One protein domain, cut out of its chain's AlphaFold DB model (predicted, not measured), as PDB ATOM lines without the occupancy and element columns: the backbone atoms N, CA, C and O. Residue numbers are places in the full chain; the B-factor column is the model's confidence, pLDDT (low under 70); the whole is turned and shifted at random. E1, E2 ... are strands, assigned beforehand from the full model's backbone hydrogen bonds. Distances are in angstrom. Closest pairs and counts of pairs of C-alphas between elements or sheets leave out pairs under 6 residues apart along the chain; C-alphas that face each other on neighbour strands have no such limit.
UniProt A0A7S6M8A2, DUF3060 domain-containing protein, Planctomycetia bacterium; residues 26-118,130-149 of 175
ATOM      1  N   GLN A  26     -51.698 -43.249 -27.415       84.69
ATOM      2  CA  GLN A  26     -50.255 -43.043 -27.466       84.69
ATOM      3  C   GLN A  26     -49.906 -41.566 -27.640       84.69
ATOM      4  O   GLN A  26     -50.645 -40.807 -28.274       84.69
ATOM      5  N   LEU A  27     -48.787 -41.164 -27.044       88.31
ATOM      6  CA  LEU A  27     -48.074 -39.927 -27.341       88.31
ATOM      7  C   LEU A  27     -46.743 -40.325 -27.988       88.31
ATOM      8  O   LEU A  27     -45.882 -40.881 -27.315       88.31
ATOM      9  N   MET A  28     -46.611 -40.100 -29.297       91.00
ATOM     10  CA  MET A  28     -45.444 -40.486 -30.104       91.00
ATOM     11  C   MET A  28     -44.783 -39.241 -30.690       91.00
ATOM     12  O   MET A  28     -44.976 -38.904 -31.856       91.00
ATOM     13  N   THR A  29     -44.058 -38.512 -29.854       87.88
ATOM     14  CA  THR A  29     -43.451 -37.221 -30.197       87.88
ATOM     15  C   THR A  29     -42.153 -37.035 -29.422       87.88
ATOM     16  O   THR A  29     -41.885 -37.760 -28.466       87.88
ATOM     17  N   ASN A  30     -41.362 -36.032 -29.795       87.19
ATOM     18  CA  ASN A  30     -40.362 -35.457 -28.899       87.19
ATOM     19  C   ASN A  30     -40.894 -34.106 -28.422       87.19
ATOM     20  O   ASN A  30     -41.441 -33.367 -29.239       87.19
ATOM     21  N   GLU A  31     -40.756 -33.810 -27.130       92.62
ATOM     22  CA  GLU A  31     -41.233 -32.559 -26.515       92.62
ATOM     23  C   GLU A  31     -42.753 -32.336 -26.632       92.62
ATOM     24  O   GLU A  31     -43.247 -31.211 -26.560       92.62
ATOM     25  N   GLY A  32     -43.528 -33.406 -26.811       89.62
ATOM     26  CA  GLY A  32     -44.980 -33.311 -26.886       89.62
ATOM     27  C   GLY A  32     -45.626 -33.218 -25.515       89.62
ATOM     28  O   GLY A  32     -45.082 -33.658 -24.502       89.62
ATOM     29  N   ARG A  33     -46.845 -32.679 -25.502       95.56
ATOM     30  CA  ARG A  33     -47.669 -32.582 -24.303       95.56
ATOM     31  C   ARG A  33     -49.026 -33.228 -24.521       95.56
ATOM     32  O   ARG A  33     -49.665 -32.987 -25.545       95.56
ATOM     33  N   ARG A  34     -49.483 -34.014 -23.546       94.12
ATOM     34  CA  ARG A  34     -50.828 -34.594 -23.560       94.12
ATOM     35  C   ARG A  34     -51.436 -34.685 -22.172       94.12
ATOM     36  O   ARG A  34     -50.954 -35.442 -21.330       94.12
ATOM     37  N   ASP A  35     -52.573 -34.023 -22.026       95.31
ATOM     38  CA  ASP A  35     -53.395 -34.051 -20.824       95.31
ATOM     39  C   ASP A  35     -54.741 -34.708 -21.182       95.31
ATOM     40  O   ASP A  35     -55.262 -34.503 -22.286       95.31
ATOM     41  N   GLY A  36     -55.271 -35.562 -20.308       92.94
ATOM     42  CA  GLY A  36     -56.602 -36.138 -20.494       92.94
ATOM     43  C   GLY A  36     -56.835 -37.466 -19.784       92.94
ATOM     44  O   GLY A  36     -55.933 -38.067 -19.194       92.94
ATOM     45  N   ARG A  37     -58.073 -37.953 -19.888       95.19
ATOM     46  CA  ARG A  37     -58.467 -39.279 -19.396       95.19
ATOM     47  C   ARG A  37     -58.015 -40.393 -20.330       95.19
ATOM     48  O   ARG A  37     -58.133 -40.277 -21.552       95.19
ATOM     49  N   VAL A  38     -57.562 -41.503 -19.750       95.12
ATOM     50  CA  VAL A  38     -57.074 -42.665 -20.500       95.12
ATOM     51  C   VAL A  38     -57.718 -43.960 -20.008       95.12
ATOM     52  O   VAL A  38     -57.894 -44.182 -18.811       95.12
ATOM     53  N   TYR A  39     -58.050 -44.838 -20.956       94.44
ATOM     54  CA  TYR A  39     -58.653 -46.142 -20.697       94.44
ATOM     55  C   TYR A  39     -57.850 -47.246 -21.390       94.44
ATOM     56  O   TYR A  39     -57.556 -47.158 -22.585       94.44
ATOM     57  N   GLY A  40     -57.523 -48.303 -20.647       94.44
ATOM     58  CA  GLY A  40     -56.729 -49.427 -21.139       94.44
ATOM     59  C   GLY A  40     -55.228 -49.174 -21.020       94.44
ATOM     60  O   GLY A  40     -54.725 -48.899 -19.935       94.44
ATOM     61  N   ASP A  41     -54.497 -49.315 -22.120       95.88
ATOM     62  CA  ASP A  41     -53.045 -49.135 -22.132       95.88
ATOM     63  C   ASP A  41     -52.686 -47.743 -22.659       95.88
ATOM     64  O   ASP A  41     -53.242 -47.296 -23.670       95.88
ATOM     65  N   TYR A  42     -51.729 -47.089 -22.000       96.75
ATOM     66  CA  TYR A  42     -51.195 -45.789 -22.392       96.75
ATOM     67  C   TYR A  42     -49.699 -45.888 -22.676       96.75
ATOM     68  O   TYR A  42     -48.942 -46.368 -21.834       96.75
ATOM     69  N   GLY A  43     -49.285 -45.456 -23.866       96.88
ATOM     70  CA  GLY A  43     -47.890 -45.477 -24.296       96.88
ATOM     71  C   GLY A  43     -47.348 -44.073 -24.530       96.88
ATOM     72  O   GLY A  43     -47.976 -43.271 -25.217       96.88
ATOM     73  N   ILE A  44     -46.167 -43.786 -24.006       97.31
ATOM     74  CA  ILE A  44     -45.403 -42.579 -24.310       97.31
ATOM     75  C   ILE A  44     -44.119 -43.034 -24.994       97.31
ATOM     76  O   ILE A  44     -43.350 -43.799 -24.418       97.31
ATOM     77  N   THR A  45     -43.895 -42.584 -26.223       96.62
ATOM     78  CA  THR A  45     -42.703 -42.915 -27.005       96.62
ATOM     79  C   THR A  45     -42.026 -41.639 -27.482       96.62
ATOM     80  O   THR A  45     -42.668 -40.778 -28.082       96.62
ATOM     81  N   GLY A  46     -40.721 -41.544 -27.235       94.94
ATOM     82  CA  GLY A  46     -39.890 -40.383 -27.543       94.94
ATOM     83  C   GLY A  46     -39.335 -39.723 -26.283       94.94
ATOM     84  O   GLY A  46     -39.396 -40.283 -25.186       94.94
ATOM     85  N   ASN A  47     -38.742 -38.544 -26.449       96.06
ATOM     86  CA  ASN A  47     -38.014 -37.867 -25.379       96.06
ATOM     87  C   ASN A  47     -38.687 -36.566 -24.946       96.06
ATOM     88  O   ASN A  47     -39.337 -35.896 -25.749       96.06
ATOM     89  N   SER A  48     -38.459 -36.182 -23.691       96.69
ATOM     90  CA  SER A  48     -38.872 -34.885 -23.141       96.69
ATOM     91  C   SER A  48     -40.380 -34.622 -23.217       96.69
ATOM     92  O   SER A  48     -40.807 -33.469 -23.226       96.69
ATOM     93  N   ASN A  49     -41.205 -35.669 -23.292       97.00
ATOM     94  CA  ASN A  49     -42.652 -35.501 -23.327       97.00
ATOM     95  C   ASN A  49     -43.201 -35.198 -21.932       97.00
ATOM     96  O   ASN A  49     -42.682 -35.673 -20.922       97.00
ATOM     97  N   GLN A  50     -44.302 -34.460 -21.891       97.44
ATOM     98  CA  GLN A  50     -45.066 -34.187 -20.680       97.44
ATOM     99  C   GLN A  50     -46.449 -34.812 -20.815       97.44
ATOM    100  O   GLN A  50     -47.136 -34.608 -21.817       97.44
ATOM    101  N   SER A  51     -46.891 -35.561 -19.811       97.62
ATOM    102  CA  SER A  51     -48.248 -36.091 -19.819       97.62
ATOM    103  C   SER A  51     -48.930 -35.996 -18.469       97.62
ATOM    104  O   SER A  51     -48.347 -36.354 -17.447       97.62
ATOM    105  N   ARG A  52     -50.190 -35.560 -18.481       97.56
ATOM    106  CA  ARG A  52     -51.078 -35.603 -17.324       97.56
ATOM    107  C   ARG A  52     -52.207 -36.602 -17.552       97.56
ATOM    108  O   ARG A  52     -53.008 -36.446 -18.471       97.56
ATOM    109  N   ILE A  53     -52.276 -37.618 -16.699       97.75
ATOM    110  CA  ILE A  53     -53.353 -38.609 -16.689       97.75
ATOM    111  C   ILE A  53     -54.395 -38.142 -15.678       97.75
ATOM    112  O   ILE A  53     -54.151 -38.187 -14.475       97.75
ATOM    113  N   GLU A  54     -55.536 -37.681 -16.176       96.38
ATOM    114  CA  GLU A  54     -56.579 -37.068 -15.352       96.38
ATOM    115  C   GLU A  54     -57.400 -38.102 -14.567       96.38
ATOM    116  O   GLU A  54     -57.527 -39.267 -14.968       96.38
ATOM    117  N   GLY A  55     -58.017 -37.652 -13.473       94.44
ATOM    118  CA  GLY A  55     -58.873 -38.479 -12.623       94.44
ATOM    119  C   GLY A  55     -60.049 -39.124 -13.364       94.44
ATOM    120  O   GLY A  55     -60.603 -38.573 -14.326       94.44
ATOM    121  N   GLY A  56     -60.426 -40.326 -12.918       92.31
ATOM    122  CA  GLY A  56     -61.406 -41.191 -13.583       92.31
ATOM    123  C   GLY A  56     -60.824 -42.053 -14.712       92.31
ATOM    124  O   GLY A  56     -61.580 -42.717 -15.428       92.31
ATOM    125  N   SER A  57     -59.500 -42.047 -14.889       97.00
ATOM    126  CA  SER A  57     -58.802 -42.937 -15.819       97.00
ATOM    127  C   SER A  57     -58.701 -44.367 -15.274       97.00
ATOM    128  O   SER A  57     -58.519 -44.584 -14.074       97.00
ATOM    129  N   LEU A  58     -58.769 -45.352 -16.173       96.56
ATOM    130  CA  LEU A  58     -58.649 -46.779 -15.851       96.56
ATOM    131  C   LEU A  58     -57.533 -47.392 -16.697       96.56
ATOM    132  O   LEU A  58     -57.762 -47.832 -17.828       96.56
ATOM    133  N   LEU A  59     -56.317 -47.402 -16.155       96.12
ATOM    134  CA  LEU A  59     -55.133 -47.887 -16.847       96.12
ATOM    135  C   LEU A  59     -54.792 -49.317 -16.447       96.12
ATOM    136  O   LEU A  59     -54.569 -49.650 -15.286       96.12
ATOM    137  N   ARG A  60     -54.638 -50.177 -17.444       95.81
ATOM    138  CA  ARG A  60     -54.022 -51.486 -17.247       95.81
ATOM    139  C   ARG A  60     -52.499 -51.367 -17.236       95.81
ATOM    140  O   ARG A  60     -51.848 -51.992 -16.403       95.81
ATOM    141  N   LYS A  61     -51.930 -50.555 -18.129       96.56
ATOM    142  CA  LYS A  61     -50.482 -50.352 -18.239       96.56
ATOM    143  C   LYS A  61     -50.152 -48.929 -18.691       96.56
ATOM    144  O   LYS A  61     -50.697 -48.471 -19.692       96.56
ATOM    145  N   LEU A  62     -49.221 -48.279 -17.999       97.31
ATOM    146  CA  LEU A  62     -48.478 -47.114 -18.483       97.31
ATOM    147  C   LEU A  62     -47.115 -47.596 -18.995       97.31
ATOM    148  O   LEU A  62     -46.357 -48.185 -18.231       97.31
ATOM    149  N   SER A  63     -46.812 -47.376 -20.271       98.00
ATOM    150  CA  SER A  63     -45.526 -47.721 -20.885       98.00
ATOM    151  C   SER A  63     -44.818 -46.454 -21.348       98.00
ATOM    152  O   SER A  63     -45.414 -45.640 -22.050       98.00
ATOM    153  N   ILE A  64     -43.563 -46.277 -20.948       97.75
ATOM    154  CA  ILE A  64     -42.729 -45.133 -21.322       97.75
ATOM    155  C   ILE A  64     -41.479 -45.665 -22.010       97.75
ATOM    156  O   ILE A  64     -40.698 -46.389 -21.398       97.75
ATOM    157  N   ILE A  65     -41.284 -45.294 -23.272       97.38
ATOM    158  CA  ILE A  65     -40.121 -45.653 -24.084       97.38
ATOM    159  C   ILE A  65     -39.414 -44.364 -24.505       97.38
ATOM    160  O   ILE A  65     -39.912 -43.618 -25.348       97.38
ATOM    161  N   GLY A  66     -38.245 -44.109 -23.925       95.44
ATOM    162  CA  GLY A  66     -37.452 -42.903 -24.148       95.44
ATOM    163  C   GLY A  66     -36.991 -42.250 -22.846       95.44
ATOM    164  O   GLY A  66     -37.027 -42.856 -21.774       95.44
ATOM    165  N   SER A  67     -36.495 -41.019 -22.944       97.19
ATOM    166  CA  SER A  67     -35.803 -40.340 -21.844       97.19
ATOM    167  C   SER A  67     -36.356 -38.954 -21.535       97.19
ATOM    168  O   SER A  67     -36.890 -38.273 -22.408       97.19
ATOM    169  N   ASN A  68     -36.159 -38.508 -20.293       97.00
ATOM    170  CA  ASN A  68     -36.571 -37.188 -19.801       97.00
ATOM    171  C   ASN A  68     -38.088 -36.930 -19.874       97.00
ATOM    172  O   ASN A  68     -38.508 -35.776 -19.930       97.00
ATOM    173  N   ASN A  69     -38.922 -37.972 -19.906       97.94
ATOM    174  CA  ASN A  69     -40.370 -37.786 -19.902       97.94
ATOM    175  C   ASN A  69     -40.866 -37.477 -18.485       97.94
ATOM    176  O   ASN A  69     -40.369 -38.038 -17.508       97.94
ATOM    177  N   GLN A  70     -41.873 -36.614 -18.387       98.25
ATOM    178  CA  GLN A  70     -42.548 -36.267 -17.141       98.25
ATOM    179  C   GLN A  70     -44.000 -36.729 -17.208       98.25
ATOM    180  O   GLN A  70     -44.731 -36.361 -18.129       98.25
ATOM    181  N   VAL A  71     -44.427 -37.527 -16.232       98.00
ATOM    182  CA  VAL A  71     -45.801 -38.025 -16.144       98.00
ATOM    183  C   VAL A  71     -46.383 -37.678 -14.787       98.00
ATOM    184  O   VAL A  71     -45.854 -38.082 -13.758       98.00
ATOM    185  N   VAL A  72     -47.506 -36.970 -14.788       97.94
ATOM    186  CA  VAL A  72     -48.294 -36.692 -13.587       97.94
ATOM    187  C   VAL A  72     -49.583 -37.491 -13.666       97.94
ATOM    188  O   VAL A  72     -50.340 -37.376 -14.629       97.94
ATOM    189  N   VAL A  73     -49.839 -38.302 -12.651       97.50
ATOM    190  CA  VAL A  73     -51.087 -39.044 -12.496       97.50
ATOM    191  C   VAL A  73     -51.921 -38.328 -11.440       97.50
ATOM    192  O   VAL A  73     -51.473 -38.101 -10.313       97.50
ATOM    193  N   ASP A  74     -53.119 -37.899 -11.814       96.31
ATOM    194  CA  ASP A  74     -54.051 -37.267 -10.886       96.31
ATOM    195  C   ASP A  74     -54.675 -38.295  -9.933       96.31
ATOM    196  O   ASP A  74     -54.513 -39.508 -10.081       96.31
ATOM    197  N   ASP A  75     -55.356 -37.785  -8.913       95.00
ATOM    198  CA  ASP A  75     -56.126 -38.611  -7.987       95.00
ATOM    199  C   ASP A  75     -57.292 -39.307  -8.725       95.00
ATOM    200  O   ASP A  75     -57.624 -38.966  -9.862       95.00
ATOM    201  N   ASP A  76     -57.900 -40.320  -8.104       94.44
ATOM    202  CA  ASP A  76     -58.976 -41.136  -8.697       94.44
ATOM    203  C   ASP A  76     -58.595 -41.876  -9.997       94.44
ATOM    204  O   ASP A  76     -59.451 -42.209 -10.823       94.44
ATOM    205  N   VAL A  77     -57.305 -42.161 -10.194       96.75
ATOM    206  CA  VAL A  77     -56.815 -43.033 -11.268       96.75
ATOM    207  C   VAL A  77     -56.612 -44.450 -10.742       96.75
ATOM    208  O   VAL A  77     -55.935 -44.668  -9.738       96.75
ATOM    209  N   SER A  78     -57.144 -45.436 -11.465       96.69
ATOM    210  CA  SER A  78     -56.795 -46.844 -11.254       96.69
ATOM    211  C   SER A  78     -55.694 -47.249 -12.229       96.69
ATOM    212  O   SER A  78     -55.817 -47.009 -13.431       96.69
ATOM    213  N   MET A  79     -54.615 -47.851 -11.726       97.00
ATOM    214  CA  MET A  79     -53.491 -48.304 -12.545       97.00
ATOM    215  C   MET A  79     -52.913 -49.619 -12.026       97.00
ATOM    216  O   MET A  79     -52.606 -49.723 -10.841       97.00
ATOM    217  N   ALA A  80     -52.715 -50.604 -12.907       94.62
ATOM    218  CA  ALA A  80     -52.140 -51.894 -12.509       94.62
ATOM    219  C   ALA A  80     -50.614 -51.977 -12.682       94.62
ATOM    220  O   ALA A  80     -49.940 -52.578 -11.845       94.62
ATOM    221  N   LYS A  81     -50.055 -51.401 -13.755       96.06
ATOM    222  CA  LYS A  81     -48.630 -51.540 -14.095       96.06
ATOM    223  C   LYS A  81     -48.028 -50.265 -14.686       96.06
ATOM    224  O   LYS A  81     -48.659 -49.607 -15.510       96.06
ATOM    225  N   ILE A  82     -46.770 -50.005 -14.340       97.62
ATOM    226  CA  ILE A  82     -45.878 -49.041 -14.988       97.62
ATOM    227  C   ILE A  82     -44.676 -49.796 -15.566       97.62
ATOM    228  O   ILE A  82     -44.088 -50.655 -14.907       97.62
ATOM    229  N   GLU A  83     -44.323 -49.477 -16.805       97.62
ATOM    230  CA  GLU A  83     -43.179 -50.026 -17.528       97.62
ATOM    231  C   GLU A  83     -42.347 -48.888 -18.116       97.62
ATOM    232  O   GLU A  83     -42.869 -48.074 -18.876       97.62
ATOM    233  N   ILE A  84     -41.062 -48.829 -17.772       97.38
ATOM    234  CA  ILE A  84     -40.144 -47.797 -18.266       97.38
ATOM    235  C   ILE A  84     -38.995 -48.451 -19.027       97.38
ATOM    236  O   ILE A  84     -38.326 -49.335 -18.499       97.38
ATOM    237  N   VAL A  85     -38.725 -47.972 -20.237       96.81
ATOM    238  CA  VAL A  85     -37.547 -48.309 -21.039       96.81
ATOM    239  C   VAL A  85     -36.857 -47.008 -21.447       96.81
ATOM    240  O   VAL A  85     -37.292 -46.321 -22.369       96.81
ATOM    241  N   GLY A  86     -35.784 -46.651 -20.746       94.06
ATOM    242  CA  GLY A  86     -35.019 -45.423 -20.971       94.06
ATOM    243  C   GLY A  86     -34.528 -44.786 -19.672       94.06
ATOM    244  O   GLY A  86     -34.409 -45.466 -18.651       94.06
ATOM    245  N   SER A  87     -34.183 -43.496 -19.706       96.88
ATOM    246  CA  SER A  87     -33.502 -42.843 -18.579       96.88
ATOM    247  C   SER A  87     -34.068 -41.472 -18.203       96.88
ATOM    248  O   SER A  87     -34.632 -40.768 -19.036       96.88
ATOM    249  N   ASN A  88     -33.854 -41.062 -16.950       96.81
ATOM    250  CA  ASN A  88     -34.250 -39.751 -16.410       96.81
ATOM    251  C   ASN A  88     -35.757 -39.442 -16.535       96.81
ATOM    252  O   ASN A  88     -36.136 -38.283 -16.692       96.81
ATOM    253  N   ASN A  89     -36.622 -40.456 -16.523       97.44
ATOM    254  CA  ASN A  89     -38.065 -40.223 -16.512       97.44
ATOM    255  C   ASN A  89     -38.533 -39.891 -15.087       97.44
ATOM    256  O   ASN A  89     -38.057 -40.497 -14.128       97.44
ATOM    257  N   ASP A  90     -39.472 -38.958 -14.954       97.88
ATOM    258  CA  ASP A  90     -40.063 -38.556 -13.676       97.88
ATOM    259  C   ASP A  90     -41.567 -38.840 -13.684       97.88
ATOM    260  O   ASP A  90     -42.306 -38.314 -14.517       97.88
ATOM    261  N   ILE A  91     -42.017 -39.702 -12.776       98.00
ATOM    262  CA  ILE A  91     -43.408 -40.132 -12.662       98.00
ATOM    263  C   ILE A  91     -43.916 -39.790 -11.269       98.00
ATOM    264  O   ILE A  91     -43.426 -40.294 -10.255       98.00
ATOM    265  N   GLU A  92     -44.960 -38.975 -11.232       97.56
ATOM    266  CA  GLU A  92     -45.647 -38.571 -10.019       97.56
ATOM    267  C   GLU A  92     -47.009 -39.259  -9.924       97.56
ATOM    268  O   GLU A  92     -47.889 -39.050 -10.758       97.56
ATOM    269  N   LEU A  93     -47.173 -40.096  -8.902       97.19
ATOM    270  CA  LEU A  93     -48.383 -40.862  -8.626       97.19
ATOM    271  C   LEU A  93     -49.214 -40.197  -7.525       97.19
ATOM    272  O   LEU A  93     -48.643 -39.593  -6.613       97.19
ATOM    273  N   PRO A  94     -50.547 -40.347  -7.534       94.88
ATOM    274  CA  PRO A  94     -51.376 -39.926  -6.418       94.88
ATOM    275  C   PRO A  94     -51.056 -40.734  -5.150       94.88
ATOM    276  O   PRO A  94     -50.440 -41.810  -5.178       94.88
ATOM    277  N   TYR A  95     -51.484 -40.204  -4.007       91.31
ATOM    278  CA  TYR A  95     -51.336 -40.897  -2.733       91.31
ATOM    279  C   TYR A  95     -52.095 -42.235  -2.745       91.31
ATOM    280  O   TYR A  95     -53.222 -42.320  -3.225       91.31
ATOM    281  N   GLY A  96     -51.474 -43.293  -2.216       88.69
ATOM    282  CA  GLY A  96     -52.091 -44.619  -2.089       88.69
ATOM    283  C   GLY A  96     -52.126 -45.471  -3.365       88.69
ATOM    284  O   GLY A  96     -52.418 -46.662  -3.273       88.69
ATOM    285  N   LEU A  97     -51.783 -44.927  -4.540       92.12
ATOM    286  CA  LEU A  97     -51.665 -45.723  -5.763       92.12
ATOM    287  C   LEU A  97     -50.351 -46.513  -5.765       92.12
ATOM    288  O   LEU A  97     -49.269 -45.929  -5.723       92.12
ATOM    289  N   ASN A  98     -50.449 -47.841  -5.843       94.38
ATOM    290  CA  ASN A  98     -49.305 -48.751  -5.785       94.38
ATOM    291  C   ASN A  98     -49.320 -49.735  -6.974       94.38
ATOM    292  O   ASN A  98     -49.778 -50.870  -6.825       94.38
ATOM    293  N   PRO A  99     -48.898 -49.301  -8.175       95.00
ATOM    294  CA  PRO A  99     -48.864 -50.152  -9.355       95.00
ATOM    295  C   PRO A  99     -47.642 -51.078  -9.329       95.00
ATOM    296  O   PRO A  99     -46.609 -50.765  -8.740       95.00
ATOM    297  N   TYR A 100     -47.721 -52.202 -10.042       94.19
ATOM    298  CA  TYR A 100     -46.540 -53.017 -10.313       94.19
ATOM    299  C   TYR A 100     -45.549 -52.248 -11.192       94.19
ATOM    300  O   TYR A 100     -45.950 -51.575 -12.144       94.19
ATOM    301  N   PHE A 101     -44.255 -52.386 -10.911       92.75
ATOM    302  CA  PHE A 101     -43.207 -51.620 -11.572       92.75
ATOM    303  C   PHE A 101     -42.199 -52.521 -12.289       92.75
ATOM    304  O   PHE A 101     -41.688 -53.479 -11.711       92.75
ATOM    305  N   ALA A 102     -41.894 -52.186 -13.543       92.38
ATOM    306  CA  ALA A 102     -40.794 -52.761 -14.308       92.38
ATOM    307  C   ALA A 102     -40.005 -51.640 -14.994       92.38
ATOM    308  O   ALA A 102     -40.593 -50.743 -15.600       92.38
ATOM    309  N   GLN A 103     -38.678 -51.696 -14.924       93.62
ATOM    310  CA  GLN A 103     -37.809 -50.665 -15.481       93.62
ATOM    311  C   GLN A 103     -36.586 -51.273 -16.159       93.62
ATOM    312  O   GLN A 103     -35.966 -52.189 -15.631       93.62
ATOM    313  N   ILE A 104     -36.210 -50.681 -17.290       91.06
ATOM    314  CA  ILE A 104     -34.940 -50.863 -17.985       91.06
ATOM    315  C   ILE A 104     -34.343 -49.469 -18.216       91.06
ATOM    316  O   ILE A 104     -34.986 -48.610 -18.818       91.06
ATOM    317  N   GLY A 105     -33.117 -49.240 -17.740       90.06
ATOM    318  CA  GLY A 105     -32.409 -47.956 -17.833       90.06
ATOM    319  C   GLY A 105     -32.226 -47.258 -16.478       90.06
ATOM    320  O   GLY A 105     -32.503 -47.842 -15.429       90.06
ATOM    321  N   ARG A 106     -31.694 -46.026 -16.474       91.25
ATOM    322  CA  ARG A 106     -31.124 -45.387 -15.267       91.25
ATOM    323  C   ARG A 106     -31.850 -44.099 -14.868       91.25
ATOM    324  O   ARG A 106     -32.447 -43.426 -15.701       91.25
ATOM    325  N   ASN A 107     -31.749 -43.729 -13.589       94.62
ATOM    326  CA  ASN A 107     -32.238 -42.454 -13.038       94.62
ATOM    327  C   ASN A 107     -33.734 -42.173 -13.252       94.62
ATOM    328  O   ASN A 107     -34.142 -41.016 -13.300       94.62
ATOM    329  N   ASN A 108     -34.558 -43.207 -13.406       94.94
ATOM    330  CA  ASN A 108     -36.001 -43.014 -13.424       94.94
ATOM    331  C   ASN A 108     -36.500 -42.850 -11.985       94.94
ATOM    332  O   ASN A 108     -36.082 -43.582 -11.085       94.94
ATOM    333  N   VAL A 109     -37.380 -41.880 -11.775       94.75
ATOM    334  CA  VAL A 109     -37.969 -41.568 -10.478       94.75
ATOM    335  C   VAL A 109     -39.455 -41.854 -10.564       94.75
ATOM    336  O   VAL A 109     -40.157 -41.287 -11.392       94.75
ATOM    337  N   VAL A 110     -39.938 -42.723  -9.681       95.06
ATOM    338  CA  VAL A 110     -41.369 -42.895  -9.434       95.06
ATOM    339  C   VAL A 110     -41.627 -42.501  -7.994       95.06
ATOM    340  O   VAL A 110     -41.037 -43.069  -7.072       95.06
ATOM    341  N   ARG A 111     -42.465 -41.487  -7.796       93.38
ATOM    342  CA  ARG A 111     -42.787 -40.958  -6.471       93.38
ATOM    343  C   ARG A 111     -44.288 -40.848  -6.291       93.38
ATOM    344  O   ARG A 111     -44.991 -40.371  -7.172       93.38
ATOM    345  N   ASN A 112     -44.768 -41.224  -5.116       91.38
ATOM    346  CA  ASN A 112     -46.117 -40.882  -4.695       91.38
ATOM    347  C   ASN A 112     -46.124 -39.467  -4.117       91.38
ATOM    348  O   ASN A 112     -45.229 -39.097  -3.349       91.38
ATOM    349  N   ARG A 113     -47.155 -38.693  -4.455       87.94
ATOM    350  CA  ARG A 113     -47.470 -37.445  -3.768       87.94
ATOM    351  C   ARG A 113     -47.709 -37.718  -2.280       87.94
ATOM    352  O   ARG A 113     -48.239 -38.780  -1.928       87.94
ATOM    353  N   PRO A 114     -47.331 -36.776  -1.398       80.12
ATOM    354  CA  PRO A 114     -47.667 -36.876   0.014       80.12
ATOM    355  C   PRO A 114     -49.184 -36.980   0.183       80.12
ATOM    356  O   PRO A 114     -49.942 -36.456  -0.637       80.12
ATOM    357  N   ALA A 115     -49.615 -37.648   1.254       77.06
ATOM    358  CA  ALA A 115     -51.027 -37.685   1.610       77.06
ATOM    359  C   ALA A 115     -51.573 -36.248   1.652       77.06
ATOM    360  O   ALA A 115     -50.888 -35.368   2.195       77.06
ATOM    361  N   PRO A 116     -52.773 -35.984   1.104       73.62
ATOM    362  CA  PRO A 116     -53.429 -34.714   1.357       73.62
ATOM    363  C   PRO A 116     -53.515 -34.562   2.874       73.62
ATOM    364  O   PRO A 116     -53.959 -35.472   3.576       73.62
ATOM    365  N   TRP A 117     -52.996 -33.448   3.388       54.59
ATOM    366  CA  TRP A 117     -53.020 -33.169   4.813       54.59
ATOM    367  C   TRP A 117     -54.491 -33.048   5.193       54.59
ATOM    368  O   TRP A 117     -55.118 -32.023   4.938       54.59
ATOM    369  N   THR A 118     -55.069 -34.104   5.757       50.00
ATOM    370  CA  THR A 118     -56.349 -33.990   6.440       50.00
ATOM    371  C   THR A 118     -56.076 -33.067   7.614       50.00
ATOM    372  O   THR A 118     -55.429 -33.469   8.580       50.00
ATOM    373  N   ARG A 130     -40.393 -46.050   1.082       46.47
ATOM    374  CA  ARG A 130     -39.913 -46.129  -0.313       46.47
ATOM    375  C   ARG A 130     -39.419 -47.540  -0.621       46.47
ATOM    376  O   ARG A 130     -38.419 -47.946  -0.044       46.47
ATOM    377  N   THR A 131     -40.039 -48.245  -1.558       44.47
ATOM    378  CA  THR A 131     -39.460 -49.475  -2.124       44.47
ATOM    379  C   THR A 131     -38.881 -49.143  -3.492       44.47
ATOM    380  O   THR A 131     -39.629 -48.804  -4.405       44.47
ATOM    381  N   THR A 132     -37.559 -49.230  -3.636       48.00
ATOM    382  CA  THR A 132     -36.881 -49.077  -4.931       48.00
ATOM    383  C   THR A 132     -36.437 -50.456  -5.410       48.00
ATOM    384  O   THR A 132     -35.585 -51.090  -4.781       48.00
ATOM    385  N   THR A 133     -37.011 -50.920  -6.520       46.69
ATOM    386  CA  THR A 133     -36.526 -52.101  -7.244       46.69
ATOM    387  C   THR A 133     -35.656 -51.624  -8.396       46.69
ATOM    388  O   THR A 133     -36.155 -51.031  -9.350       46.69
ATOM    389  N   THR A 134     -34.354 -51.876  -8.302       54.34
ATOM    390  CA  THR A 134     -33.402 -51.597  -9.377       54.34
ATOM    391  C   THR A 134     -33.174 -52.884 -10.157       54.34
ATOM    392  O   THR A 134     -32.786 -53.902  -9.580       54.34
ATOM    393  N   VAL A 135     -33.426 -52.845 -11.463       56.50
ATOM    394  CA  VAL A 135     -33.069 -53.925 -12.388       56.50
ATOM    395  C   VAL A 135     -31.849 -53.465 -13.171       56.50
ATOM    396  O   VAL A 135     -31.914 -52.483 -13.912       56.50
ATOM    397  N   GLU A 136     -30.730 -54.149 -12.971       59.59
ATOM    398  CA  GLU A 136     -29.487 -53.920 -13.701       59.59
ATOM    399  C   GLU A 136     -29.310 -55.038 -14.727       59.59
ATOM    400  O   GLU A 136     -29.521 -56.212 -14.423       59.59
ATOM    401  N   ILE A 137     -28.960 -54.659 -15.955       57.06
ATOM    402  CA  ILE A 137     -28.617 -55.593 -17.027       57.06
ATOM    403  C   ILE A 137     -27.137 -55.368 -17.324       57.06
ATOM    404  O   ILE A 137     -26.746 -54.228 -17.598       57.06
ATOM    405  N   ASP A 138     -26.326 -56.417 -17.191       64.75
ATOM    406  CA  ASP A 138     -24.890 -56.350 -17.472       64.75
ATOM    407  C   ASP A 138     -24.587 -56.414 -18.983       64.75
ATOM    408  O   ASP A 138     -25.486 -56.570 -19.815       64.75
ATOM    409  N   GLU A 139     -23.314 -56.233 -19.348       61.09
ATOM    410  CA  GLU A 139     -22.853 -56.262 -20.747       61.09
ATOM    411  C   GLU A 139     -23.055 -57.636 -21.415       61.09
ATOM    412  O   GLU A 139     -23.162 -57.706 -22.639       61.09
ATOM    413  N   ASP A 140     -23.191 -58.699 -20.616       63.06
ATOM    414  CA  ASP A 140     -23.450 -60.071 -21.063       63.06
ATOM    415  C   ASP A 140     -24.958 -60.393 -21.154       63.06
ATOM    416  O   ASP A 140     -25.350 -61.486 -21.572       63.06
ATOM    417  N   GLY A 141     -25.831 -59.440 -20.801       49.00
ATOM    418  CA  GLY A 141     -27.285 -59.581 -20.857       49.00
ATOM    419  C   GLY A 141     -27.914 -60.293 -19.656       49.00
ATOM    420  O   GLY A 141     -29.102 -60.628 -19.706       49.00
ATOM    421  N   ASN A 142     -27.175 -60.519 -18.568       53.44
ATOM    422  CA  ASN A 142     -27.741 -61.077 -17.347       53.44
ATOM    423  C   ASN A 142     -28.551 -60.016 -16.604       53.44
ATOM    424  O   ASN A 142     -28.121 -58.879 -16.407       53.44
ATOM    425  N   VAL A 143     -29.736 -60.419 -16.150       59.44
ATOM    426  CA  VAL A 143     -30.649 -59.556 -15.400       59.44
ATOM    427  C   VAL A 143     -30.426 -59.773 -13.908       59.44
ATOM    428  O   VAL A 143     -30.768 -60.824 -13.366       59.44
ATOM    429  N   SER A 144     -29.899 -58.758 -13.231       58.78
ATOM    430  CA  SER A 144     -29.796 -58.716 -11.775       58.78
ATOM    431  C   SER A 144     -30.887 -57.813 -11.210       58.78
ATOM    432  O   SER A 144     -31.012 -56.647 -11.573       58.78
ATOM    433  N   THR A 145     -31.703 -58.358 -10.307       53.00
ATOM    434  CA  THR A 145     -32.743 -57.587  -9.614       53.00
ATOM    435  C   THR A 145     -32.299 -57.338  -8.184       53.00
ATOM    436  O   THR A 145     -32.135 -58.283  -7.414       53.00
ATOM    437  N   SER A 146     -32.128 -56.070  -7.813       57.00
ATOM    438  CA  SER A 146     -31.840 -55.663  -6.441       57.00
ATOM    439  C   SER A 146     -33.029 -54.897  -5.877       57.00
ATOM    440  O   SER A 146     -33.454 -53.872  -6.414       57.00
ATOM    441  N   THR A 147     -33.596 -55.408  -4.787       48.84
ATOM    442  CA  THR A 147     -34.639 -54.704  -4.036       48.84
ATOM    443  C   THR A 147     -33.983 -54.065  -2.828       48.84
ATOM    444  O   THR A 147     -33.527 -54.768  -1.928       48.84
ATOM    445  N   THR A 148     -33.921 -52.734  -2.805       52.25
ATOM    446  CA  THR A 148     -33.419 -52.026  -1.624       52.25
ATOM    447  C   THR A 148     -34.562 -51.910  -0.618       52.25
ATOM    448  O   THR A 148     -35.616 -51.371  -0.976       52.25
ATOM    449  N   PRO A 149     -34.407 -52.412   0.621       45.31
ATOM    450  CA  PRO A 149     -35.427 -52.247   1.641       45.31
ATOM    451  C   PRO A 149     -35.641 -50.754   1.939       45.31
ATOM    452  O   PRO A 149     -34.705 -49.957   1.830       45.31
TER     453      PRO A 149
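This is residues 26 to 118 and 130 to 149 of the 175 residues of the protein "DUF3060 domain-containing protein" of Planctomycetia bacterium (UniProt A0A7S6M8A2). This is a chain wound in stacked turns, a small solenoid: each turn lays one strand in each of two parallel sheets, which stand face to face as a sandwich. Beyond E9, at one end of the stack, comes a hairpin of E11 and E12. The printed part has 113 residues with no named helix and twelve named strands, E1 to E12 in order; its class is all strand. One sheet runs E1 E3 E5 E7 E9 and the other E2 E4 E6 E8 E10, both parallel, while E11 and E12 are antiparallel. The whole is compact, with a radius of gyration of the C-alphas of 14.1 A and spans of 44 by 35 by 22 A.

Find C-alpha 26 at (-50.255, -43.043, -27.466), where E1, residues 26 to 28, begins. Then come E2, residues 33 to 36, and E3, residues 39 to 45, 17.5 A long. E4 is residues 50 to 53; E5, residues 58 to 65, is 20.3 A long and bends by 50 degrees at residue 61. Next are E6, residues 70 to 73, and E7, residues 78 to 85, 21.6 A long, which begins at C-alpha 78 (-56.795, -46.844, -11.254). E8 is residues 90 to 93, E9 residues 100 to 104 and E10 residues 109 to 112. Past the cut, E11, residues 132 to 137, is 16.0 A long, and E12, residues 143 to 148, 15.9 A, ends at C-alpha 148 (-33.419, -52.026, -1.624).

Look first at the sandwich, two sheets face to face, their facing parts 10.2 A centre to centre and their best planes 8 degrees apart. The sheet with edge strands E1 and E9 is twisted, with C-alphas up to 4.1 A off its best plane. In it, E1 and E3 pair by N 27 and O 43, 2.9 A; E5 and E7 by N 62 and O 81, 2.9 A; E7 and E9 by N 82 and O 100, 2.8 A. In the other sheet, whose edge strands are E2 and E10, look at N 34 and O 50 of E2 and E4, 3.0 A, and N 91 and O 109 of E8 and E10, 2.8 A. The hairpin of E11 and E12 has N 136 and O 144 2.9 A apart. The closest C-alphas of E9 and E11, those of Gln 103 and Val 135, are 6.5 A apart; E9 and E12 are apart.

The two C-alphas farthest apart, those of Thr 118 and Asp 140, are 50.2 A apart. Residues 119 to 129 are not printed, and C-alphas 118 and 130 stand 21.5 A apart across this cut. Of the links printed whole, E8 to E9 is short but not tight and the others are tight. The mean pLDDT of the printed part is 86.5; residues 117 to 118 and 130 to 149 are under 70.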